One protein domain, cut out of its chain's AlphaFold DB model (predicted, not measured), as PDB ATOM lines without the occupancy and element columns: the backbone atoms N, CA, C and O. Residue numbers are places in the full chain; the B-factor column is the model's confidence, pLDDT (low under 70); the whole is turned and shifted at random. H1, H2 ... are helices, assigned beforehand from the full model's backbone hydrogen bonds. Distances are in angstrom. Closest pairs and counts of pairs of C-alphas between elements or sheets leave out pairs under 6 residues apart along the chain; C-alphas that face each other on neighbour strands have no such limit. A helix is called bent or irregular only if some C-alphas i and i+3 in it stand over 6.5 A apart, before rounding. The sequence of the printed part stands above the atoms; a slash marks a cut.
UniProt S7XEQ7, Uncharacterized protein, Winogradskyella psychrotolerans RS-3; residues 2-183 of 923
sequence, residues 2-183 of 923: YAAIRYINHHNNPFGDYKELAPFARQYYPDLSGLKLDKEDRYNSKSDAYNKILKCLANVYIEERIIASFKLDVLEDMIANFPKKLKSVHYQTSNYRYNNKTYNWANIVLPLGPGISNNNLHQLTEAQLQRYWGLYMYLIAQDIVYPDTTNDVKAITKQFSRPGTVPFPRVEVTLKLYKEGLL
ATOM      1  N   TYR A   2      86.152 143.907 107.208       87.06
ATOM      2  CA  TYR A   2      86.842 143.252 108.336       87.06
ATOM      3  C   TYR A   2      88.209 143.872 108.693       87.06
ATOM      4  O   TYR A   2      88.425 144.242 109.843       87.06
ATOM      5  N   ALA A   3      89.095 144.057 107.708       88.81
ATOM      6  CA  ALA A   3      90.420 144.640 107.935       88.81
ATOM      7  C   ALA A   3      90.366 146.060 108.537       88.81
ATOM      8  O   ALA A   3      91.143 146.369 109.433       88.81
ATOM      9  N   ALA A   4      89.410 146.892 108.108       90.19
ATOM     10  CA  ALA A   4      89.214 148.236 108.651       90.19
ATOM     11  C   ALA A   4      88.709 148.201 110.103       90.19
ATOM     12  O   ALA A   4      89.248 148.906 110.950       90.19
ATOM     13  N   ILE A   5      87.741 147.328 110.417       90.06
ATOM     14  CA  ILE A   5      87.251 147.130 111.795       90.06
ATOM     15  C   ILE A   5      88.396 146.670 112.705       90.06
ATOM     16  O   ILE A   5      88.584 147.215 113.791       90.06
ATOM     17  N   ARG A   6      89.189 145.685 112.256       88.81
ATOM     18  CA  ARG A   6      90.351 145.193 113.008       88.81
ATOM     19  C   ARG A   6      91.366 146.310 113.242       88.81
ATOM     20  O   ARG A   6      91.831 146.445 114.369       88.81
ATOM     21  N   TYR A   7      91.685 147.090 112.209       90.62
ATOM     22  CA  TYR A   7      92.638 148.194 112.302       90.62
ATOM     23  C   TYR A   7      92.178 149.255 113.306       90.62
ATOM     24  O   TYR A   7      92.962 149.647 114.158       90.62
ATOM     25  N   ILE A   8      90.900 149.657 113.275       89.31
ATOM     26  CA  ILE A   8      90.337 150.623 114.236       89.31
ATOM     27  C   ILE A   8      90.431 150.086 115.673       89.31
ATOM     28  O   ILE A   8      90.897 150.798 116.558       89.31
ATOM     29  N   ASN A   9      90.061 148.819 115.898       86.88
ATOM     30  CA  ASN A   9      90.131 148.181 117.222       86.88
ATOM     31  C   ASN A   9      91.559 148.078 117.789       86.88
ATOM     32  O   ASN A   9      91.716 147.925 118.992       86.88
ATOM     33  N   HIS A  10      92.585 148.115 116.935       85.50
ATOM     34  CA  HIS A  10      93.987 147.939 117.327       85.50
ATOM     35  C   HIS A  10      94.852 149.121 116.878       85.50
ATOM     36  O   HIS A  10      96.047 148.949 116.673       85.50
ATOM     37  N   HIS A  11      94.286 150.315 116.689       85.12
ATOM     38  CA  HIS A  11      94.973 151.428 116.017       85.12
ATOM     39  C   HIS A  11      96.263 151.887 116.721       85.12
ATOM     40  O   HIS A  11      97.152 152.420 116.061       85.12
ATOM     41  N   ASN A  12      96.393 151.630 118.026       83.12
ATOM     42  CA  ASN A  12      97.622 151.868 118.783       83.12
ATOM     43  C   ASN A  12      98.756 150.902 118.395       83.12
ATOM     44  O   ASN A  12      99.904 151.322 118.293       83.12
ATOM     45  N   ASN A  13      98.426 149.634 118.121       86.62
ATOM     46  CA  ASN A  13      99.357 148.564 117.747       86.62
ATOM     47  C   ASN A  13      98.757 147.694 116.614       86.62
ATOM     48  O   ASN A  13      98.442 146.517 116.822       86.62
ATOM     49  N   PRO A  14      98.575 148.230 115.388       86.38
ATOM     50  CA  PRO A  14      97.772 147.573 114.345       86.38
ATOM     51  C   PRO A  14      98.364 146.242 113.863       86.38
ATOM     52  O   PRO A  14      97.643 145.374 113.363       86.38
ATOM     53  N   PHE A  15      99.669 146.059 114.065       89.88
ATOM     54  CA  PHE A  15     100.440 144.878 113.679       89.88
ATOM     55  C   PHE A  15     100.899 144.034 114.881       89.88
ATOM     56  O   PHE A  15     101.807 143.220 114.739       89.88
ATOM     57  N   GLY A  16     100.258 144.207 116.043       85.88
ATOM     58  CA  GLY A  16     100.584 143.514 117.290       85.88
ATOM     59  C   GLY A  16     101.508 144.315 118.208       85.88
ATOM     60  O   GLY A  16     102.118 145.301 117.797       85.88
ATOM     61  N   ASP A  17     101.603 143.877 119.464       85.12
ATOM     62  CA  ASP A  17     102.309 144.602 120.533       85.12
ATOM     63  C   ASP A  17     103.845 144.499 120.452       85.12
ATOM     64  O   ASP A  17     104.561 145.263 121.100       85.12
ATOM     65  N   TYR A  18     104.365 143.572 119.642       88.81
ATOM     66  CA  TYR A  18     105.797 143.290 119.517       88.81
ATOM     67  C   TYR A  18     106.327 143.777 118.173       88.81
ATOM     68  O   TYR A  18     105.913 143.300 117.112       88.81
ATOM     69  N   LYS A  19     107.276 144.719 118.206       87.31
ATOM     70  CA  LYS A  19     107.810 145.379 117.001       87.31
ATOM     71  C   LYS A  19     108.463 144.389 116.035       87.31
ATOM     72  O   LYS A  19     108.378 144.571 114.823       87.31
ATOM     73  N   GLU A  20     109.063 143.327 116.559       89.75
ATOM     74  CA  GLU A  20     109.718 142.257 115.805       89.75
ATOM     75  C   GLU A  20     108.729 141.449 114.951       89.75
ATOM     76  O   GLU A  20     109.122 140.878 113.935       89.75
ATOM     77  N   LEU A  21     107.444 141.414 115.330       91.62
ATOM     78  CA  LEU A  21     106.382 140.709 114.599       91.62
ATOM     79  C   LEU A  21     105.742 141.563 113.499       91.62
ATOM     80  O   LEU A  21     105.088 141.016 112.608       91.62
ATOM     81  N   ALA A  22     105.944 142.883 113.513       91.44
ATOM     82  CA  ALA A  22     105.283 143.787 112.577       91.44
ATOM     83  C   ALA A  22     105.551 143.457 111.090       91.44
ATOM     84  O   ALA A  22     104.593 143.479 110.314       91.44
ATOM     85  N   PRO A  23     106.781 143.096 110.655       93.88
ATOM     86  CA  PRO A  23     107.027 142.699 109.265       93.88
ATOM     87  C   PRO A  23     106.260 141.440 108.841       93.88
ATOM     88  O   PRO A  23     105.858 141.327 107.686       93.88
ATOM     89  N   PHE A  24     106.044 140.500 109.764       95.06
ATOM     90  CA  PHE A  24     105.267 139.290 109.505       95.06
ATOM     91  C   PHE A  24     103.768 139.607 109.424       95.06
ATOM     92  O   PHE A  24     103.110 139.249 108.453       95.06
ATOM     93  N   ALA A  25     103.237 140.372 110.381       92.94
ATOM     94  CA  ALA A  25     101.822 140.745 110.414       92.94
ATOM     95  C   ALA A  25     101.377 141.589 109.204       92.94
ATOM     96  O   ALA A  25     100.243 141.458 108.743       92.94
ATOM     97  N   ARG A  26     102.272 142.423 108.652       93.25
ATOM     98  CA  ARG A  26     102.027 143.225 107.437       93.25
ATOM     99  C   ARG A  26     101.761 142.391 106.178       93.25
ATOM    100  O   ARG A  26     101.249 142.936 105.209       93.25
ATOM    101  N   GLN A  27     102.078 141.095 106.185       94.19
ATOM    102  CA  GLN A  27     101.752 140.188 105.077       94.19
ATOM    103  C   GLN A  27     100.256 139.835 105.045       94.19
ATOM    104  O   GLN A  27      99.720 139.554 103.978       94.19
ATOM    105  N   TYR A  28      99.577 139.895 106.197       93.62
ATOM    106  CA  TYR A  28      98.181 139.470 106.358       93.62
ATOM    107  C   TYR A  28      97.214 140.639 106.554       93.62
ATOM    108  O   TYR A  28      96.025 140.524 106.253       93.62
ATOM    109  N   TYR A  29      97.705 141.771 107.066       92.44
ATOM    110  CA  TYR A  29      96.878 142.937 107.358       92.44
ATOM    111  C   TYR A  29      97.323 144.159 106.555       92.44
ATOM    112  O   TYR A  29      98.508 144.500 106.575       92.44
ATOM    113  N   PRO A  30      96.387 144.865 105.892       90.44
ATOM    114  CA  PRO A  30      96.713 146.084 105.170       90.44
ATOM    115  C   PRO A  30      97.099 147.209 106.136       90.44
ATOM    116  O   PRO A  30      96.516 147.354 107.214       90.44
ATOM    117  N   ASP A  31      98.053 148.038 105.718       87.62
ATOM    118  CA  ASP A  31      98.401 149.269 106.424       87.62
ATOM    119  C   ASP A  31      97.361 150.351 106.123       87.62
ATOM    120  O   ASP A  31      97.257 150.846 105.002       87.62
ATOM    121  N   LEU A  32      96.566 150.692 107.138       90.50
ATOM    122  CA  LEU A  32      95.525 151.715 107.063       90.50
ATOM    123  C   LEU A  32      95.880 152.944 107.913       90.50
ATOM    124  O   LEU A  32      94.990 153.649 108.386       90.50
ATOM    125  N   SER A  33      97.171 153.237 108.087       83.50
ATOM    126  CA  SER A  33      97.670 154.425 108.806       83.50
ATOM    127  C   SER A  33      97.192 155.761 108.237       83.50
ATOM    128  O   SER A  33      97.207 156.766 108.944       83.50
ATOM    129  N   GLY A  34      96.685 155.776 107.001       82.94
ATOM    130  CA  GLY A  34      95.992 156.930 106.422       82.94
ATOM    131  C   GLY A  34      94.621 157.243 107.046       82.94
ATOM    132  O   GLY A  34      94.066 158.311 106.775       82.94
ATOM    133  N   LEU A  35      94.053 156.355 107.872       83.44
ATOM    134  CA  LEU A  35      92.801 156.612 108.588       83.44
ATOM    135  C   LEU A  35      93.017 157.645 109.702       83.44
ATOM    136  O   LEU A  35      93.822 157.455 110.610       83.44
ATOM    137  N   LYS A  36      92.244 158.733 109.662       82.44
ATOM    138  CA  LYS A  36      92.249 159.774 110.700       82.44
ATOM    139  C   LYS A  36      91.446 159.307 111.918       82.44
ATOM    140  O   LYS A  36      90.241 159.554 111.984       82.44
ATOM    141  N   LEU A  37      92.118 158.622 112.837       83.31
ATOM    142  CA  LEU A  37      91.558 158.122 114.096       83.31
ATOM    143  C   LEU A  37      91.981 159.012 115.272       83.31
ATOM    144  O   LEU A  37      92.999 159.706 115.202       83.31
ATOM    145  N   ASP A  38      91.175 159.021 116.333       80.62
ATOM    146  CA  ASP A  38      91.514 159.748 117.558       80.62
ATOM    147  C   ASP A  38      92.651 159.040 118.313       80.62
ATOM    148  O   ASP A  38      92.850 157.838 118.155       80.62
ATOM    149  N   LYS A  39      93.417 159.787 119.120       69.94
ATOM    150  CA  LYS A  39      94.589 159.264 119.854       69.94
ATOM    151  C   LYS A  39      94.247 158.494 121.136       69.94
ATOM    152  O   LYS A  39      95.117 157.822 121.674       69.94
ATOM    153  N   GLU A  40      93.035 158.649 121.661       66.88
ATOM    154  CA  GLU A  40      92.589 158.020 122.907       66.88
ATOM    155  C   GLU A  40      91.232 157.345 122.699       66.88
ATOM    156  O   GLU A  40      90.326 157.937 122.106       66.88
ATOM    157  N   ASP A  41      91.074 156.138 123.245       62.34
ATOM    158  CA  ASP A  41      89.798 155.422 123.270       62.34
ATOM    159  C   ASP A  41      88.864 156.049 124.313       62.34
ATOM    160  O   ASP A  41      88.853 155.680 125.488       62.34
ATOM    161  N   ARG A  42      88.082 157.042 123.881       67.56
ATOM    162  CA  ARG A  42      86.992 157.638 124.668       67.56
ATOM    163  C   ARG A  42      85.634 157.227 124.100       67.56
ATOM    164  O   ARG A  42      85.487 157.042 122.888       67.56
ATOM    165  N   TYR A  43      84.638 157.137 124.983       56.25
ATOM    166  CA  TYR A  43      83.232 156.981 124.599       56.25
ATOM    167  C   TYR A  43      82.830 158.158 123.687       56.25
ATOM    168  O   TYR A  43      83.164 159.301 124.001       56.25
ATOM    169  N   ASN A  44      82.165 157.891 122.555       66.06
ATOM    170  CA  ASN A  44      81.836 158.868 121.497       66.06
ATOM    171  C   ASN A  44      83.024 159.439 120.682       66.06
ATOM    172  O   ASN A  44      82.935 160.544 120.142       66.06
ATOM    173  N   SER A  45      84.135 158.708 120.551       81.94
ATOM    174  CA  SER A  45      85.214 159.060 119.610       81.94
ATOM    175  C   SER A  45      84.825 158.804 118.140       81.94
ATOM    176  O   SER A  45      83.903 158.043 117.837       81.94
ATOM    177  N   LYS A  46      85.551 159.395 117.182       81.69
ATOM    178  CA  LYS A  46      85.449 159.068 115.746       81.69
ATOM    179  C   LYS A  46      85.795 157.610 115.489       81.69
ATOM    180  O   LYS A  46      85.165 156.982 114.641       81.69
ATOM    181  N   SER A  47      86.770 157.075 116.226       84.00
ATOM    182  CA  SER A  47      87.113 155.652 116.195       84.00
ATOM    183  C   SER A  47      85.894 154.799 116.546       84.00
ATOM    184  O   SER A  47      85.551 153.905 115.775       84.00
ATOM    185  N   ASP A  48      85.183 155.127 117.630       84.25
ATOM    186  CA  ASP A  48      83.953 154.441 118.044       84.25
ATOM    187  C   ASP A  48      82.817 154.595 117.014       84.25
ATOM    188  O   ASP A  48      82.206 153.607 116.604       84.25
ATOM    189  N   ALA A  49      82.605 155.804 116.482       87.00
ATOM    190  CA  ALA A  49      81.599 156.062 115.449       87.00
ATOM    191  C   ALA A  49      81.850 155.252 114.162       87.00
ATOM    192  O   ALA A  49      80.942 154.587 113.655       87.00
ATOM    193  N   TYR A  50      83.083 155.251 113.645       89.75
ATOM    194  CA  TYR A  50      83.454 154.454 112.471       89.75
ATOM    195  C   TYR A  50      83.329 152.961 112.745       89.75
ATOM    196  O   TYR A  50      82.848 152.215 111.890       89.75
ATOM    197  N   ASN A  51      83.725 152.520 113.938       88.75
ATOM    198  CA  ASN A  51      83.599 151.131 114.346       88.75
ATOM    199  C   ASN A  51      82.135 150.685 114.361       88.75
ATOM    200  O   ASN A  51      81.810 149.641 113.799       88.75
ATOM    201  N   LYS A  52      81.252 151.500 114.945       89.94
ATOM    202  CA  LYS A  52      79.811 151.250 115.017       89.94
ATOM    203  C   LYS A  52      79.191 151.163 113.625       89.94
ATOM    204  O   LYS A  52      78.535 150.169 113.327       89.94
ATOM    205  N   ILE A  53      79.472 152.128 112.745       91.88
ATOM    206  CA  ILE A  53      78.984 152.122 111.354       91.88
ATOM    207  C   ILE A  53      79.468 150.872 110.617       91.88
ATOM    208  O   ILE A  53      78.667 150.152 110.021       91.88
ATOM    209  N   LEU A  54      80.769 150.579 110.675       92.12
ATOM    210  CA  LEU A  54      81.342 149.431 109.975       92.12
ATOM    211  C   LEU A  54      80.838 148.101 110.534       92.12
ATOM    212  O   LEU A  54      80.646 147.183 109.746       92.12
ATOM    213  N   LYS A  55      80.599 147.982 111.846       89.56
ATOM    214  CA  LYS A  55      79.971 146.796 112.453       89.56
ATOM    215  C   LYS A  55      78.523 146.632 111.996       89.56
ATOM    216  O   LYS A  55      78.144 145.527 111.634       89.56
ATOM    217  N   CYS A  56      77.734 147.708 111.940       90.12
ATOM    218  CA  CYS A  56      76.368 147.658 111.411       90.12
ATOM    219  C   CYS A  56      76.346 147.221 109.940       90.12
ATOM    220  O   CYS A  56      75.606 146.309 109.587       90.12
ATOM    221  N   LEU A  57      77.200 147.810 109.095       91.94
ATOM    222  CA  LEU A  57      77.332 147.404 107.692       91.94
ATOM    223  C   LEU A  57      77.839 145.964 107.565       91.94
ATOM    224  O   LEU A  57      77.331 145.201 106.749       91.94
ATOM    225  N   ALA A  58      78.813 145.573 108.387       87.62
ATOM    226  CA  ALA A  58      79.330 144.214 108.413       87.62
ATOM    227  C   ALA A  58      78.231 143.197 108.739       87.62
ATOM    228  O   ALA A  58      78.127 142.200 108.039       87.62
ATOM    229  N   ASN A  59      77.388 143.475 109.734       84.69
ATOM    230  CA  ASN A  59      76.281 142.595 110.111       84.69
ATOM    231  C   ASN A  59      75.248 142.410 108.986       84.69
ATOM    232  O   ASN A  59      74.592 141.380 108.940       84.69
ATOM    233  N   VAL A  60      75.090 143.397 108.097       88.25
ATOM    234  CA  VAL A  60      74.134 143.329 106.978       88.25
ATOM    235  C   VAL A  60      74.741 142.660 105.744       88.25
ATOM    236  O   VAL A  60      74.063 141.896 105.064       88.25
ATOM    237  N   TYR A  61      76.002 142.963 105.426       88.19
ATOM    238  CA  TYR A  61      76.589 142.651 104.119       88.19
ATOM    239  C   TYR A  61      77.673 141.569 104.137       88.19
ATOM    240  O   TYR A  61      78.093 141.126 103.069       88.19
ATOM    241  N   ILE A  62      78.192 141.169 105.301       86.62
ATOM    242  CA  ILE A  62      79.194 140.100 105.365       86.62
ATOM    243  C   ILE A  62      78.495 138.749 105.434       86.62
ATOM    244  O   ILE A  62      77.706 138.487 106.335       86.62
ATOM    245  N   GLU A  63      78.876 137.850 104.532       90.38
ATOM    246  CA  GLU A  63      78.512 136.444 104.643       90.38
ATOM    247  C   GLU A  63      79.322 135.782 105.767       90.38
ATOM    248  O   GLU A  63      80.537 135.574 105.656       90.38
ATOM    249  N   GLU A  64      78.651 135.472 106.881       89.00
ATOM    250  CA  GLU A  64      79.306 135.031 108.118       89.00
ATOM    251  C   GLU A  64      80.131 133.745 107.950       89.00
ATOM    252  O   GLU A  64      81.193 133.596 108.562       89.00
ATOM    253  N   ARG A  65      79.678 132.830 107.085       92.19
ATOM    254  CA  ARG A  65      80.380 131.579 106.779       92.19
ATOM    255  C   ARG A  65      81.682 131.814 106.021       92.19
ATOM    256  O   ARG A  65      82.708 131.237 106.384       92.19
ATOM    257  N   ILE A  66      81.665 132.687 105.012       92.94
ATOM    258  CA  ILE A  66      82.866 133.030 104.240       92.94
ATOM    259  C   ILE A  66      83.892 133.699 105.148       92.94
ATOM    260  O   ILE A  66      85.054 133.299 105.154       92.94
ATOM    261  N   ILE A  67      83.478 134.681 105.957       92.19
ATOM    262  CA  ILE A  67      84.421 135.358 106.854       92.19
ATOM    263  C   ILE A  67      84.962 134.407 107.927       92.19
ATOM    264  O   ILE A  67      86.137 134.503 108.269       92.19
ATOM    265  N   ALA A  68      84.155 133.476 108.446       94.81
ATOM    266  CA  ALA A  68      84.624 132.469 109.395       94.81
ATOM    267  C   ALA A  68      85.677 131.544 108.766       94.81
ATOM    268  O   ALA A  68      86.735 131.350 109.366       94.81
ATOM    269  N   SER A  69      85.426 131.037 107.551       96.38
ATOM    270  CA  SER A  69      86.396 130.216 106.810       96.38
ATOM    271  C   SER A  69      87.681 130.985 106.531       96.38
ATOM    272  O   SER A  69      88.752 130.519 106.893       96.38
ATOM    273  N   PHE A  70      87.568 132.201 105.985       94.94
ATOM    274  CA  PHE A  70      88.713 133.055 105.672       94.94
ATOM    275  C   PHE A  70      89.599 133.301 106.898       94.94
ATOM    276  O   PHE A  70      90.818 133.196 106.819       94.94
ATOM    277  N   LYS A  71      88.998 133.605 108.055       95.38
ATOM    278  CA  LYS A  71      89.756 133.787 109.298       95.38
ATOM    279  C   LYS A  71      90.485 132.507 109.714       95.38
ATOM    280  O   LYS A  71      91.625 132.588 110.155       95.38
ATOM    281  N   LEU A  72      89.841 131.348 109.589       97.25
ATOM    282  CA  LEU A  72      90.472 130.068 109.902       97.25
ATOM    283  C   LEU A  72      91.655 129.780 108.967       97.25
ATOM    284  O   LEU A  72      92.715 129.403 109.456       97.25
ATOM    285  N   ASP A  73      91.495 130.015 107.663       97.12
ATOM    286  CA  ASP A  73      92.555 129.813 106.664       97.12
ATOM    287  C   ASP A  73      93.752 130.744 106.923       97.12
ATOM    288  O   ASP A  73      94.900 130.310 106.907       97.12
ATOM    289  N   VAL A  74      93.496 132.016 107.245       96.62
ATOM    290  CA  VAL A  74      94.556 132.969 107.610       96.62
ATOM    291  C   VAL A  74      95.269 132.545 108.897       96.62
ATOM    292  O   VAL A  74      96.489 132.650 108.973       96.62
ATOM    293  N   LEU A  75      94.543 132.068 109.914       96.81
ATOM    294  CA  LEU A  75      95.161 131.578 111.148       96.81
ATOM    295  C   LEU A  75      96.064 130.365 110.879       96.81
ATOM    296  O   LEU A  75      97.187 130.323 111.378       96.81
ATOM    297  N   GLU A  76      95.586 129.402 110.091       97.50
ATOM    298  CA  GLU A  76      96.355 128.229 109.670       97.50
ATOM    299  C   GLU A  76      97.640 128.630 108.937       97.50
ATOM    300  O   GLU A  76      98.728 128.194 109.322       97.50
ATOM    301  N   ASP A  77      97.532 129.519 107.947       97.75
ATOM    302  CA  ASP A  77      98.679 129.997 107.174       97.75
ATOM    303  C   ASP A  77      99.694 130.731 108.063       97.75
ATOM    304  O   ASP A  77     100.893 130.449 108.012       97.75
ATOM    305  N   MET A  78      99.223 131.579 108.983       97.12
ATOM    306  CA  MET A  78     100.087 132.257 109.952       97.12
ATOM    307  C   MET A  78     100.832 131.282 110.871       97.12
ATOM    308  O   MET A  78     101.992 131.527 111.208       97.12
ATOM    309  N   ILE A  79     100.199 130.184 111.291       96.81
ATOM    310  CA  ILE A  79     100.838 129.144 112.112       96.81
ATOM    311  C   ILE A  79     101.889 128.385 111.290       96.81
ATOM    312  O   ILE A  79     103.010 128.166 111.770       96.81
ATOM    313  N   ALA A  80     101.548 128.010 110.056       96.56
ATOM    314  CA  ALA A  80     102.420 127.263 109.154       96.56
ATOM    315  C   ALA A  80     103.657 128.078 108.743       96.56
ATOM    316  O   ALA A  80     104.785 127.579 108.804       96.56
ATOM    317  N   ASN A  81     103.461 129.355 108.409       96.25
ATOM    318  CA  ASN A  81     104.484 130.249 107.870       96.25
ATOM    319  C   ASN A  81     105.148 131.142 108.927       96.25
ATOM    320  O   ASN A  81     105.902 132.058 108.581       96.25
ATOM    321  N   PHE A  82     104.916 130.892 110.222       96.19
ATOM    322  CA  PHE A  82     105.525 131.690 111.284       96.19
ATOM    323  C   PHE A  82     107.069 131.662 111.182       96.19
ATOM    324  O   PHE A  82     107.660 130.572 111.163       96.19
ATOM    325  N   PRO A  83     107.768 132.817 111.154       95.69
ATOM    326  CA  PRO A  83     109.193 132.857 110.834       95.69
ATOM    327  C   PRO A  83     110.055 132.065 111.823       95.69
ATOM    328  O   PRO A  83     110.054 132.343 113.022       95.69
ATOM    329  N   LYS A  84     110.874 131.128 111.319       92.31
ATOM    330  CA  LYS A  84     111.721 130.248 112.154       92.31
ATOM    331  C   LYS A  84     112.591 131.012 113.159       92.31
ATOM    332  O   LYS A  84     112.672 130.612 114.310       92.31
ATOM    333  N   LYS A  85     113.193 132.134 112.745       91.81
ATOM    334  CA  LYS A  85     114.036 132.973 113.621       91.81
ATOM    335  C   LYS A  85     113.259 133.603 114.780       91.81
ATOM    336  O   LYS A  85     113.829 133.819 115.840       91.81
ATOM    337  N   LEU A  86     111.974 133.894 114.575       92.12
ATOM    338  CA  LEU A  86     111.110 134.493 115.590       92.12
ATOM    339  C   LEU A  86     110.521 133.440 116.534       92.12
ATOM    340  O   LEU A  86     110.143 133.780 117.648       92.12
ATOM    341  N   LYS A  87     110.505 132.157 116.140       91.12
ATOM    342  CA  LYS A  87     110.040 131.078 117.020       91.12
ATOM    343  C   LYS A  87     110.851 130.964 118.303       91.12
ATOM    344  O   LYS A  87     110.252 130.619 119.305       91.12
ATOM    345  N   SER A  88     112.148 131.289 118.257       87.62
ATOM    346  CA  SER A  88     113.090 131.236 119.387       87.62
ATOM    347  C   SER A  88     113.037 132.456 120.323       87.62
ATOM    348  O   SER A  88     113.746 132.492 121.331       87.62
ATOM    349  N   VAL A  89     112.245 133.480 119.990       88.38
ATOM    350  CA  VAL A  89     112.178 134.741 120.742       88.38
ATOM    351  C   VAL A  89     111.233 134.604 121.939       88.38
ATOM    352  O   VAL A  89     110.171 133.993 121.849       88.38
ATOM    353  N   HIS A  90     111.627 135.206 123.062       86.44
ATOM    354  CA  HIS A  90     110.812 135.310 124.269       86.44
ATOM    355  C   HIS A  90     110.126 136.678 124.312       86.44
ATOM    356  O   HIS A  90     110.790 137.712 124.349       86.44
ATOM    357  N   TYR A  91     108.796 136.683 124.323       87.12
ATOM    358  CA  TYR A  91     107.973 137.888 124.254       87.12
ATOM    359  C   TYR A  91     107.468 138.269 125.652       87.12
ATOM    360  O   TYR A  91     106.747 137.495 126.276       87.12
ATOM    361  N   GLN A  92     107.829 139.445 126.173       83.25
ATOM    362  CA  GLN A  92     107.440 139.884 127.526       83.25
ATOM    363  C   GLN A  92     106.324 140.935 127.503       83.25
ATOM    364  O   GLN A  92     106.326 141.822 126.658       83.25
ATOM    365  N   THR A  93     105.371 140.874 128.435       72.94
ATOM    366  CA  THR A  93     104.346 141.931 128.592       72.94
ATOM    367  C   THR A  93     104.790 143.024 129.559       72.94
ATOM    368  O   THR A  93     105.254 142.701 130.649       72.94
ATOM    369  N   SER A  94     104.535 144.297 129.235       57.59
ATOM    370  CA  SER A  94     104.880 145.460 130.076       57.59
ATOM    371  C   SER A  94     103.745 146.004 130.966       57.59
ATOM    372  O   SER A  94     103.952 146.981 131.677       57.59
ATOM    373  N   ASN A  95     102.539 145.418 130.930       54.44
ATOM    374  CA  ASN A  95     101.316 146.102 131.398       54.44
ATOM    375  C   ASN A  95     100.783 145.706 132.792       54.44
ATOM    376  O   ASN A  95      99.794 146.289 133.230       54.44
ATOM    377  N   TYR A  96     101.400 144.769 133.522       50.06
ATOM    378  CA  TYR A  96     100.904 144.350 134.845       50.06
ATOM    379  C   TYR A  96     101.906 144.641 135.966       50.06
ATOM    380  O   TYR A  96     103.016 144.123 135.967       50.06
ATOM    381  N   ARG A  97     101.471 145.423 136.967       49.03
ATOM    382  CA  ARG A  97     102.292 145.961 138.073       49.03
ATOM    383  C   ARG A  97     103.001 144.926 138.969       49.03
ATOM    384  O   ARG A  97     103.771 145.352 139.819       49.03
ATOM    385  N   TYR A  98     102.783 143.614 138.801       50.56
ATOM    386  CA  TYR A  98     103.338 142.603 139.715       50.56
ATOM    387  C   TYR A  98     103.816 141.273 139.097       50.56
ATOM    388  O   TYR A  98     104.191 140.410 139.874       50.56
ATOM    389  N   ASN A  99     103.847 141.067 137.768       57.16
ATOM    390  CA  ASN A  99     104.469 139.866 137.163       57.16
ATOM    391  C   ASN A  99     104.743 140.045 135.654       57.16
ATOM    392  O   ASN A  99     103.800 140.100 134.862       57.16
ATOM    393  N   ASN A 100     106.015 140.060 135.240       66.44
ATOM    394  CA  ASN A 100     106.390 139.968 133.824       66.44
ATOM    395  C   ASN A 100     106.111 138.539 133.331       66.44
ATOM    396  O   ASN A 100     106.773 137.597 133.765       66.44
ATOM    397  N   LYS A 101     105.127 138.364 132.441       73.56
ATOM    398  CA  LYS A 101     104.865 137.077 131.778       73.56
ATOM    399  C   LYS A 101     105.681 136.983 130.495       73.56
ATOM    400  O   LYS A 101     105.718 137.943 129.725       73.56
ATOM    401  N   THR A 102     106.291 135.824 130.274       81.25
ATOM    402  CA  THR A 102     107.043 135.506 129.058       81.25
ATOM    403  C   THR A 102     106.232 134.538 128.206       81.25
ATOM    404  O   THR A 102     105.875 133.462 128.676       81.25
ATOM    405  N   TYR A 103     105.969 134.916 126.962       86.81
ATOM    406  CA  TYR A 103     105.250 134.128 125.967       86.81
ATOM    407  C   TYR A 103     106.216 133.631 124.888       86.81
ATOM    408  O   TYR A 103     107.190 134.308 124.548       86.81
ATOM    409  N   ASN A 104     105.928 132.460 124.329       90.44
ATOM    410  CA  ASN A 104     106.585 131.950 123.126       90.44
ATOM    411  C   ASN A 104     105.727 132.224 121.880       90.44
ATOM    412  O   ASN A 104     104.629 132.786 121.952       90.44
ATOM    413  N   TRP A 105     106.221 131.795 120.720       92.62
ATOM    414  CA  TRP A 105     105.540 132.012 119.446       92.62
ATOM    415  C   TRP A 105     104.152 131.358 119.362       92.62
ATOM    416  O   TRP A 105     103.251 131.938 118.756       92.62
ATOM    417  N   ALA A 106     103.963 130.189 119.988       93.19
ATOM    418  CA  ALA A 106     102.700 129.455 119.950       93.19
ATOM    419  C   ALA A 106     101.578 130.213 120.676       93.19
ATOM    420  O   ALA A 106     100.422 130.171 120.263       93.19
ATOM    421  N   ASN A 107     101.933 130.980 121.709       90.56
ATOM    422  CA  ASN A 107     101.013 131.894 122.377       90.56
ATOM    423  C   ASN A 107     100.744 133.146 121.547       90.56
ATOM    424  O   ASN A 107      99.597 133.564 121.414       90.56
ATOM    425  N   ILE A 108     101.797 133.759 120.998       90.62
ATOM    426  CA  ILE A 108     101.692 135.089 120.393       90.62
ATOM    427  C   ILE A 108     101.063 135.088 119.000       90.62
ATOM    428  O   ILE A 108     100.515 136.105 118.576       90.62
ATOM    429  N   VAL A 109     101.088 133.953 118.298       93.12
ATOM    430  CA  VAL A 109     100.432 133.821 116.992       93.12
ATOM    431  C   VAL A 109      98.908 133.946 117.097       93.12
ATOM    432  O   VAL A 109      98.290 134.474 116.179       93.12
ATOM    433  N   LEU A 110      98.301 133.560 118.227       92.31
ATOM    434  CA  LEU A 110      96.849 133.632 118.438       92.31
ATOM    435  C   LEU A 110      96.295 135.073 118.466       92.31
ATOM    436  O   LEU A 110      95.405 135.360 117.666       92.31
ATOM    437  N   PRO A 111      96.786 136.001 119.319       88.31
ATOM    438  CA  PRO A 111      96.349 137.397 119.288       88.31
ATOM    439  C   PRO A 111      96.837 138.148 118.037       88.31
ATOM    440  O   PRO A 111      96.249 139.165 117.670       88.31
ATOM    441  N   LEU A 112      97.891 137.664 117.364       90.50
ATOM    442  CA  LEU A 112      98.330 138.224 116.084       90.50
ATOM    443  C   LEU A 112      97.377 137.843 114.944       90.50
ATOM    444  O   LEU A 112      97.092 138.669 114.071       90.50
ATOM    445  N   GLY A 113      96.886 136.604 114.957       90.94
ATOM    446  CA  GLY A 113      95.943 136.051 113.999       90.94
ATOM    447  C   GLY A 113      94.547 136.676 114.068       90.94
ATOM    448  O   GLY A 113      94.240 137.508 114.930       90.94
ATOM    449  N   PRO A 114      93.672 136.330 113.117       88.69
ATOM    450  CA  PRO A 114      92.313 136.832 113.113       88.69
ATOM    451  C   PRO A 114      91.516 136.187 114.253       88.69
ATOM    452  O   PRO A 114      91.321 134.978 114.286       88.69
ATOM    453  N   GLY A 115      90.988 136.996 115.174       86.56
ATOM    454  CA  GLY A 115      90.125 136.484 116.243       86.56
ATOM    455  C   GLY A 115      88.873 135.771 115.704       86.56
ATOM    456  O   GLY A 115      88.102 136.354 114.924       86.56
ATOM    457  N   ILE A 116      88.657 134.530 116.156       91.25
ATOM    458  CA  ILE A 116      87.505 133.678 115.818       91.25
ATOM    459  C   ILE A 116      86.536 133.649 117.015       91.25
ATOM    460  O   ILE A 116      86.856 133.149 118.099       91.25
ATOM    461  N   SER A 117      85.351 134.243 116.840       87.88
ATOM    462  CA  SER A 117      84.304 134.301 117.874       87.88
ATOM    463  C   SER A 117      83.440 133.033 117.895       87.88
ATOM    464  O   SER A 117      83.467 132.256 116.944       87.88
ATOM    465  N   ASN A 118      82.620 132.849 118.941       83.50
ATOM    466  CA  ASN A 118      81.633 131.756 118.988       83.50
ATOM    467  C   ASN A 118      80.706 131.774 117.764       83.50
ATOM    468  O   ASN A 118      80.531 130.745 117.122       83.50
ATOM    469  N   ASN A 119      80.206 132.951 117.373       84.69
ATOM    470  CA  ASN A 119      79.381 133.087 116.170       84.69
ATOM    471  C   ASN A 119      80.117 132.597 114.921       84.69
ATOM    472  O   ASN A 119      79.526 131.897 114.114       84.69
ATOM    473  N   ASN A 120      81.417 132.888 114.777       90.00
ATOM    474  CA  ASN A 120      82.185 132.362 113.648       90.00
ATOM    475  C   ASN A 120      82.278 130.831 113.682       90.00
ATOM    476  O   ASN A 120      82.101 130.203 112.646       90.00
ATOM    477  N   LEU A 121      82.501 130.229 114.853       91.50
ATOM    478  CA  LEU A 121      82.576 128.771 114.997       91.50
ATOM    479  C   LEU A 121      81.252 128.082 114.640       91.50
ATOM    480  O   LEU A 121      81.274 127.027 114.016       91.50
ATOM    481  N   HIS A 122      80.105 128.689 114.958       89.00
ATOM    482  CA  HIS A 122      78.795 128.145 114.578       89.00
ATOM    483  C   HIS A 122      78.571 128.079 113.060       89.00
ATOM    484  O   HIS A 122      77.784 127.252 112.609       89.00
ATOM    485  N   GLN A 123      79.276 128.902 112.279       92.12
ATOM    486  CA  GLN A 123      79.166 128.932 110.817       92.12
ATOM    487  C   GLN A 123      80.113 127.944 110.112       92.12
ATOM    488  O   GLN A 123      80.013 127.752 108.899       92.12
ATOM    489  N   LEU A 124      81.057 127.337 110.840       94.00
ATOM    490  CA  LEU A 124      82.024 126.394 110.279       94.00
ATOM    491  C   LEU A 124      81.428 124.987 110.134       94.00
ATOM    492  O   LEU A 124      80.638 124.525 110.957       94.00
ATOM    493  N   THR A 125      81.866 124.284 109.089       94.94
ATOM    494  CA  THR A 125      81.591 122.848 108.905       94.94
ATOM    495  C   THR A 125      82.337 122.001 109.940       94.94
ATOM    496  O   THR A 125      83.310 122.460 110.535       94.94
ATOM    497  N   GLU A 126      81.934 120.744 110.131       94.50
ATOM    498  CA  GLU A 126      82.617 119.805 111.038       94.50
ATOM    499  C   GLU A 126      84.099 119.627 110.700       94.50
ATOM    500  O   GLU A 126      84.940 119.751 111.585       94.50
ATOM    501  N   ALA A 127      84.442 119.462 109.418       95.62
ATOM    502  CA  ALA A 127      85.834 119.370 108.977       95.62
ATOM    503  C   ALA A 127      86.641 120.636 109.325       95.62
ATOM    504  O   ALA A 127      87.786 120.563 109.766       95.62
ATOM    505  N   GLN A 128      86.034 121.820 109.182       97.00
ATOM    506  CA  GLN A 128      86.672 123.082 109.562       97.00
ATOM    507  C   GLN A 128      86.793 123.240 111.082       97.00
ATOM    508  O   GLN A 128      87.790 123.783 111.553       97.00
ATOM    509  N   LEU A 129      85.817 122.762 111.855       96.88
ATOM    510  CA  LEU A 129      85.882 122.737 113.316       96.88
ATOM    511  C   LEU A 129      86.962 121.776 113.814       96.88
ATOM    512  O   LEU A 129      87.711 122.135 114.719       96.88
ATOM    513  N   GLN A 130      87.094 120.604 113.193       96.81
ATOM    514  CA  GLN A 130      88.163 119.654 113.488       96.81
ATOM    515  C   GLN A 130      89.531 120.245 113.143       96.81
ATOM    516  O   GLN A 130      90.462 120.140 113.940       96.81
ATOM    517  N   ARG A 131      89.647 120.957 112.013       96.69
ATOM    518  CA  ARG A 131      90.861 121.707 111.654       96.69
ATOM    519  C   ARG A 131      91.183 122.792 112.682       96.69
ATOM    520  O   ARG A 131      92.308 122.854 113.160       96.69
ATOM    521  N   TYR A 132      90.200 123.604 113.079       97.12
ATOM    522  CA  TYR A 132      90.356 124.596 114.151       97.12
ATOM    523  C   TYR A 132      90.847 123.950 115.452       97.12
ATOM    524  O   TYR A 132      91.803 124.433 116.058       97.12
ATOM    525  N   TRP A 133      90.227 122.840 115.862       96.94
ATOM    526  CA  TRP A 133      90.614 122.095 117.057       96.94
ATOM    527  C   TRP A 133      92.059 121.589 116.948       96.94
ATOM    528  O   TRP A 133      92.866 121.840 117.841       96.94
ATOM    529  N   GLY A 134      92.422 120.986 115.813       96.69
ATOM    530  CA  GLY A 134      93.767 120.482 115.538       96.69
ATOM    531  C   GLY A 134      94.846 121.566 115.561       96.69
ATOM    532  O   GLY A 134      95.916 121.338 116.120       96.69
ATOM    533  N   LEU A 135      94.568 122.765 115.035       97.19
ATOM    534  CA  LEU A 135      95.502 123.900 115.092       97.19
ATOM    535  C   LEU A 135      95.804 124.315 116.535       97.19
ATOM    536  O   LEU A 135      96.965 124.519 116.888       97.19
ATOM    537  N   TYR A 136      94.779 124.405 117.382       95.31
ATOM    538  CA  TYR A 136      94.961 124.723 118.798       95.31
ATOM    539  C   TYR A 136      95.731 123.620 119.528       95.31
ATOM    540  O   TYR A 136      96.678 123.920 120.249       95.31
ATOM    541  N   MET A 137      95.395 122.350 119.294       93.81
ATOM    542  CA  MET A 137      96.111 121.220 119.898       93.81
ATOM    543  C   MET A 137      97.572 121.145 119.450       93.81
ATOM    544  O   MET A 137      98.455 120.885 120.267       93.81
ATOM    545  N   TYR A 138      97.854 121.458 118.185       94.69
ATOM    546  CA  TYR A 138      99.218 121.602 117.689       94.69
ATOM    547  C   TYR A 138      99.968 122.715 118.428       94.69
ATOM    548  O   TYR A 138     101.074 122.484 118.909       94.69
ATOM    549  N   LEU A 139      99.375 123.904 118.580       94.25
ATOM    550  CA  LEU A 139     100.005 125.007 119.314       94.25
ATOM    551  C   LEU A 139     100.248 124.666 120.789       94.25
ATOM    552  O   LEU A 139     101.304 125.007 121.319       94.25
ATOM    553  N   ILE A 140      99.326 123.954 121.438       91.62
ATOM    554  CA  ILE A 140      99.500 123.457 122.811       91.62
ATOM    555  C   ILE A 140     100.691 122.508 122.875       91.62
ATOM    556  O   ILE A 140     101.557 122.688 123.729       91.62
ATOM    557  N   ALA A 141     100.797 121.557 121.943       89.81
ATOM    558  CA  ALA A 141     101.931 120.637 121.873       89.81
ATOM    559  C   ALA A 141     103.276 121.376 121.724       89.81
ATOM    560  O   ALA A 141     104.269 120.972 122.325       89.81
ATOM    561  N   GLN A 142     103.302 122.490 120.983       90.56
ATOM    562  CA  GLN A 142     104.487 123.350 120.847       90.56
ATOM    563  C   GLN A 142     104.804 124.164 122.118       90.56
ATOM    564  O   GLN A 142     105.917 124.669 122.249       90.56
ATOM    565  N   ASP A 143     103.850 124.315 123.040       89.50
ATOM    566  CA  ASP A 143     103.958 125.157 124.238       89.50
ATOM    567  C   ASP A 143     104.388 124.391 125.503       89.50
ATOM    568  O   ASP A 143     105.081 124.966 126.354       89.50
ATOM    569  N   ILE A 144     104.001 123.109 125.635       84.56
ATOM    570  CA  ILE A 144     104.120 122.298 126.871       84.56
ATOM    571  C   ILE A 144     105.521 122.381 127.490       84.56
ATOM    572  O   ILE A 144     105.648 122.667 128.681       84.56
ATOM    573  N   VAL A 145     106.571 122.196 126.685       81.75
ATOM    574  CA  VAL A 145     107.981 122.249 127.126       81.75
ATOM    575  C   VAL A 145     108.814 123.086 126.159       81.75
ATOM    576  O   VAL A 145     109.957 122.778 125.871       81.75
ATOM    577  N   TYR A 146     108.248 124.180 125.654       84.06
ATOM    578  CA  TYR A 146     108.965 125.064 124.738       84.06
ATOM    579  C   TYR A 146     110.361 125.478 125.279       84.06
ATOM    580  O   TYR A 146     110.446 125.911 126.435       84.06
ATOM    581  N   PRO A 147     111.429 125.434 124.451       82.81
ATOM    582  CA  PRO A 147     111.444 125.099 123.017       82.81
ATOM    583  C   PRO A 147     111.583 123.602 122.700       82.81
ATOM    584  O   PRO A 147     111.598 123.234 121.526       82.81
ATOM    585  N   ASP A 148     111.697 122.760 123.720       84.88
ATOM    586  CA  ASP A 148     111.943 121.331 123.595       84.88
ATOM    587  C   ASP A 148     110.644 120.523 123.449       84.88
ATOM    588  O   ASP A 148     109.535 120.948 123.784       84.88
ATOM    589  N   THR A 149     110.783 119.300 122.951       83.00
ATOM    590  CA  THR A 149     109.698 118.316 122.936       83.00
ATOM    591  C   THR A 149     109.811 117.399 124.144       83.00
ATOM    592  O   THR A 149     110.915 117.008 124.521       83.00
ATOM    593  N   THR A 150     108.679 116.981 124.707       84.31
ATOM    594  CA  THR A 150     108.647 116.006 125.801       84.31
ATOM    595  C   THR A 150     107.653 114.886 125.520       84.31
ATOM    596  O   THR A 150     106.599 115.127 124.939       84.31
ATOM    597  N   ASN A 151     107.976 113.688 126.006       84.31
ATOM    598  CA  ASN A 151     107.030 112.582 126.170       84.31
ATOM    599  C   ASN A 151     106.756 112.296 127.661       84.31
ATOM    600  O   ASN A 151     106.102 111.310 127.994       84.31
ATOM    601  N   ASP A 152     107.280 113.127 128.573       84.25
ATOM    602  CA  ASP A 152     107.028 112.991 130.007       84.25
ATOM    603  C   ASP A 152     105.607 113.455 130.334       84.25
ATOM    604  O   ASP A 152     105.289 114.648 130.308       84.25
ATOM    605  N   VAL A 153     104.766 112.490 130.704       78.50
ATOM    606  CA  VAL A 153     103.378 112.713 131.112       78.50
ATOM    607  C   VAL A 153     103.284 113.750 132.232       78.50
ATOM    608  O   VAL A 153     102.381 114.582 132.199       78.50
ATOM    609  N   LYS A 154     104.232 113.790 133.182       76.75
ATOM    610  CA  LYS A 154     104.196 114.772 134.281       76.75
ATOM    611  C   LYS A 154     104.316 116.204 133.770       76.75
ATOM    612  O   LYS A 154     103.597 117.081 134.252       76.75
ATOM    613  N   ALA A 155     105.194 116.435 132.796       79.19
ATOM    614  CA  ALA A 155     105.350 117.737 132.157       79.19
ATOM    615  C   ALA A 155     104.094 118.118 131.354       79.19
ATOM    616  O   ALA A 155     103.634 119.257 131.437       79.19
ATOM    617  N   ILE A 156     103.495 117.147 130.659       78.75
ATOM    618  CA  ILE A 156     102.269 117.316 129.864       78.75
ATOM    619  C   ILE A 156     101.057 117.665 130.739       78.75
ATOM    620  O   ILE A 156     100.272 118.538 130.386       78.75
ATOM    621  N   THR A 157     100.908 117.045 131.910       71.19
ATOM    622  CA  THR A 157      99.731 117.259 132.771       71.19
ATOM    623  C   THR A 157      99.819 118.497 133.667       71.19
ATOM    624  O   THR A 157      98.810 118.924 134.215       71.19
ATOM    625  N   LYS A 158     100.996 119.116 133.837       70.31
ATOM    626  CA  LYS A 158     101.184 120.254 134.767       70.31
ATOM    627  C   LYS A 158     100.901 121.631 134.131       70.31
ATOM    628  O   LYS A 158     101.126 122.663 134.767       70.31
ATOM    629  N   GLN A 159     100.389 121.674 132.898       67.44
ATOM    630  CA  GLN A 159     100.232 122.911 132.122       67.44
ATOM    631  C   GLN A 159      99.347 123.974 132.781       67.44
ATOM    632  O   GLN A 159      99.702 125.150 132.747       67.44
ATOM    633  N   PHE A 160      98.243 123.589 133.425       63.66
ATOM    634  CA  PHE A 160      97.302 124.539 134.041       63.66
ATOM    635  C   PHE A 160      97.934 125.444 135.122       63.66
ATOM    636  O   PHE A 160      97.387 126.497 135.443       63.66
ATOM    637  N   SER A 161      99.091 125.058 135.674       59.97
ATOM    638  CA  SER A 161      99.818 125.816 136.702       59.97
ATOM    639  C   SER A 161     100.755 126.899 136.148       59.97
ATOM    640  O   SER A 161     101.281 127.711 136.915       59.97
ATOM    641  N   ARG A 162     100.983 126.936 134.826       70.19
ATOM    642  CA  ARG A 162     101.934 127.858 134.194       70.19
ATOM    643  C   ARG A 162     101.193 129.083 133.630       70.19
ATOM    644  O   ARG A 162     100.295 128.927 132.807       70.19
ATOM    645  N   PRO A 163     101.536 130.321 134.033       63.47
ATOM    646  CA  PRO A 163     100.915 131.510 133.458       63.47
ATOM    647  C   PRO A 163     101.337 131.688 131.994       63.47
ATOM    648  O   PRO A 163     102.511 131.545 131.672       63.47
ATOM    649  N   GLY A 164     100.395 132.073 131.128       72.00
ATOM    650  CA  GLY A 164     100.681 132.344 129.714       72.00
ATOM    651  C   GLY A 164     100.860 131.084 128.865       72.00
ATOM    652  O   GLY A 164     101.720 131.068 127.991       72.00
ATOM    653  N   THR A 165     100.094 130.033 129.162       84.38
ATOM    654  CA  THR A 165      99.961 128.851 128.307       84.38
ATOM    655  C   THR A 165      98.974 129.083 127.175       84.38
ATOM    656  O   THR A 165      98.044 129.892 127.289       84.38
ATOM    657  N   VAL A 166      99.161 128.327 126.093       89.38
ATOM    658  CA  VAL A 166      98.215 128.322 124.977       89.38
ATOM    659  C   VAL A 166      96.859 127.816 125.490       89.38
ATOM    660  O   VAL A 166      96.803 126.747 126.102       89.38
ATOM    661  N   PRO A 167      95.757 128.557 125.273       89.00
ATOM    662  CA  PRO A 167      94.441 128.113 125.707       89.00
ATOM    663  C   PRO A 167      94.003 126.866 124.932       89.00
ATOM    664  O   PRO A 167      94.246 126.756 123.732       89.00
ATOM    665  N   PHE A 168      93.295 125.957 125.604       90.81
ATOM    666  CA  PHE A 168      92.670 124.804 124.953       90.81
ATOM    667  C   PHE A 168      91.567 125.222 123.964       90.81
ATOM    668  O   PHE A 168      91.014 126.324 124.088       90.81
ATOM    669  N   PRO A 169      91.214 124.358 122.986       92.56
ATOM    670  CA  PRO A 169      90.061 124.582 122.120       92.56
ATOM    671  C   PRO A 169      88.795 124.873 122.930       92.56
ATOM    672  O   PRO A 169      88.620 124.390 124.050       92.56
ATOM    673  N   ARG A 170      87.877 125.654 122.353       91.25
ATOM    674  CA  ARG A 170      86.607 125.978 123.013       91.25
ATOM    675  C   ARG A 170      85.833 124.699 123.345       91.25
ATOM    676  O   ARG A 170      85.689 123.832 122.486       91.25
ATOM    677  N   VAL A 171      85.320 124.608 124.572       92.31
ATOM    678  CA  VAL A 171      84.637 123.415 125.106       92.31
ATOM    679  C   VAL A 171      83.460 122.992 124.223       92.31
ATOM    680  O   VAL A 171      83.266 121.807 123.975       92.31
ATOM    681  N   GLU A 172      82.716 123.956 123.688       90.62
ATOM    682  CA  GLU A 172      81.572 123.733 122.802       90.62
ATOM    683  C   GLU A 172      81.986 123.042 121.493       90.62
ATOM    684  O   GLU A 172      81.257 122.196 120.979       90.62
ATOM    685  N   VAL A 173      83.175 123.366 120.971       93.75
ATOM    686  CA  VAL A 173      83.721 122.731 119.763       93.75
ATOM    687  C   VAL A 173      84.134 121.297 120.063       93.75
ATOM    688  O   VAL A 173      83.760 120.400 119.315       93.75
ATOM    689  N   THR A 174      84.849 121.066 121.167       95.19
ATOM    690  CA  THR A 174      85.264 119.718 121.584       95.19
ATOM    691  C   THR A 174      84.061 118.800 121.782       95.19
ATOM    692  O   THR A 174      84.026 117.708 121.223       95.19
ATOM    693  N   LEU A 175      83.043 119.253 122.519       94.19
ATOM    694  CA  LEU A 175      81.832 118.465 122.761       94.19
ATOM    695  C   LEU A 175      81.076 118.160 121.462       94.19
ATOM    696  O   LEU A 175      80.609 117.038 121.280       94.19
ATOM    697  N   LYS A 176      80.996 119.127 120.537       92.69
ATOM    698  CA  LYS A 176      80.382 118.907 119.223       92.69
ATOM    699  C   LYS A 176      81.149 117.858 118.415       92.69
ATOM    700  O   LYS A 176      80.540 116.917 117.933       92.69
ATOM    701  N   LEU A 177      82.471 117.986 118.295       95.38
ATOM    702  CA  LEU A 177      83.284 117.036 117.526       95.38
ATOM    703  C   LEU A 177      83.251 115.621 118.117       95.38
ATOM    704  O   LEU A 177      83.263 114.649 117.370       95.38
ATOM    705  N   TYR A 178      83.167 115.497 119.442       95.44
ATOM    706  CA  TYR A 178      82.980 114.207 120.105       95.44
ATOM    707  C   TYR A 178      81.627 113.573 119.795       95.44
ATOM    708  O   TYR A 178      81.566 112.391 119.472       95.44
ATOM    709  N   LYS A 179      80.547 114.364 119.835       93.06
ATOM    710  CA  LYS A 179      79.199 113.904 119.469       93.06
ATOM    711  C   LYS A 179      79.148 113.369 118.033       93.06
ATOM    712  O   LYS A 179      78.482 112.369 117.796       93.06
ATOM    713  N   GLU A 180      79.899 113.984 117.119       93.88
ATOM    714  CA  GLU A 180      80.039 113.532 115.724       93.88
ATOM    715  C   GLU A 180      81.054 112.381 115.535       93.88
ATOM    716  O   GLU A 180      81.315 111.958 114.410       93.88
ATOM    717  N   GLY A 181      81.661 111.860 116.609       94.62
ATOM    718  CA  GLY A 181      82.619 110.748 116.552       94.62
ATOM    719  C   GLY A 181      83.992 111.105 115.966       94.62
ATOM    720  O   GLY A 181      84.761 110.214 115.610       94.62
ATOM    721  N   LEU A 182      84.313 112.398 115.857       95.81
ATOM    722  CA  LEU A 182      85.589 112.898 115.327       95.81
ATOM    723  C   LEU A 182      86.681 113.035 116.398       95.81
ATOM    724  O   LEU A 182      87.845 113.237 116.052       95.81
ATOM    725  N   LEU A 183      86.305 112.938 117.676       96.50
ATOM    726  CA  LEU A 183      87.200 112.868 118.833       96.50
ATOM    727  C   LEU A 183      86.903 111.599 119.632       96.50
ATOM    728  O   LEU A 183      85.773 111.111 119.630       96.50
TER     729      LEU A 183
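This is residues 2 to 183 of the 923 residues of an uncharacterized protein of Winogradskyella psychrotolerans RS-3 (UniProt S7XEQ7). Two long helices, H4 and H8, run side by side, with H6 packed at a steep tilt on the later part of H8, H10 on its early part, and H7 on the early part of H4. A second side-by-side pair, H1 and H3, lies off toward one end of the longest axis; H9 lies far out toward the other end and touches no helix. The printed part has 182 residues with ten named helices, H1 to H10 in order, and no named strand: the class is all helix. It is compact, with a radius of gyration of the C-alphas of 18.1 A, and rounded, spanning 53 by 42 by 29 A.

Begin with H1, residues 2 to 9, which touches H3, residues 46 to 61; their closest C-alphas, Ile 5 and Asn 51, are 6.0 A apart, and the helices run opposite ways at a shallow tilt of 26 degrees. H2, residues 19 to 25, touches no helix and is irregular, with C-alphas 20 and 23 at 7.1 A. H4, residues 64 to 80, touches H8, residues 126 to 143, the same way at a shallow tilt of 31 degrees; the closest C-alphas, Leu 72 and Tyr 132, are 6.9 A apart. H5, residues 84 to 87, is close to but not clearly touching H6, residues 105 to 112, with closest C-alphas Lys 87 and Trp 105 at 5.2 A. H6 only just touches H4, with 3 pairs of C-alphas within 8 A, the closest Ile 79 and Val 109 at 6.8 A. H6 touches H8 at a steep tilt of 49 degrees, with closest C-alphas Ala 106 and Leu 139 at 5.2 A. H7, residues 118 to 122, touches H4 at C-alphas Ala 68 and Asn 120, the closest, 4.9 A apart. H9, residues 153 to 157, is apart from H10, residues 171 to 179. H10 touches H8 at a steep tilt of 57 degrees, with closest C-alphas Leu 129 and Val 173 at 6.8 A. Every O i to N i+4 pair is within hydrogen-bond range in H1, H3, H4, H7, H8, H9 and H10; H6 has 2 of 4, H2 has 1 of 3 but 3 of 4 O i to N i+3 pairs, and H5 is too short for an i+4 pair.

Find C-alpha 2 at (86.842, 143.252, 108.336), where H1 begins. H3 is 22.0 A long and H4 24.4 A. H8 starts at C-alpha 126, (82.617, 119.805, 111.038), and runs 25.7 A; H10, 12.3 A long, ends at C-alpha 179, (79.199, 113.904, 119.469).

The C-alphas farthest apart, Asn 44 and Asp 152, are 53.0 A apart, and the printed part has no cut. Look for the long links at residues 26 to 45, 88 to 104 and 158 to 170; in the second, residues 91 to 92 pair with 102 to 103, antiparallel. The mean pLDDT of the printed part is 86.8, and residues 39 to 44, 94 to 100, 159 to 161 and 163 are under 70.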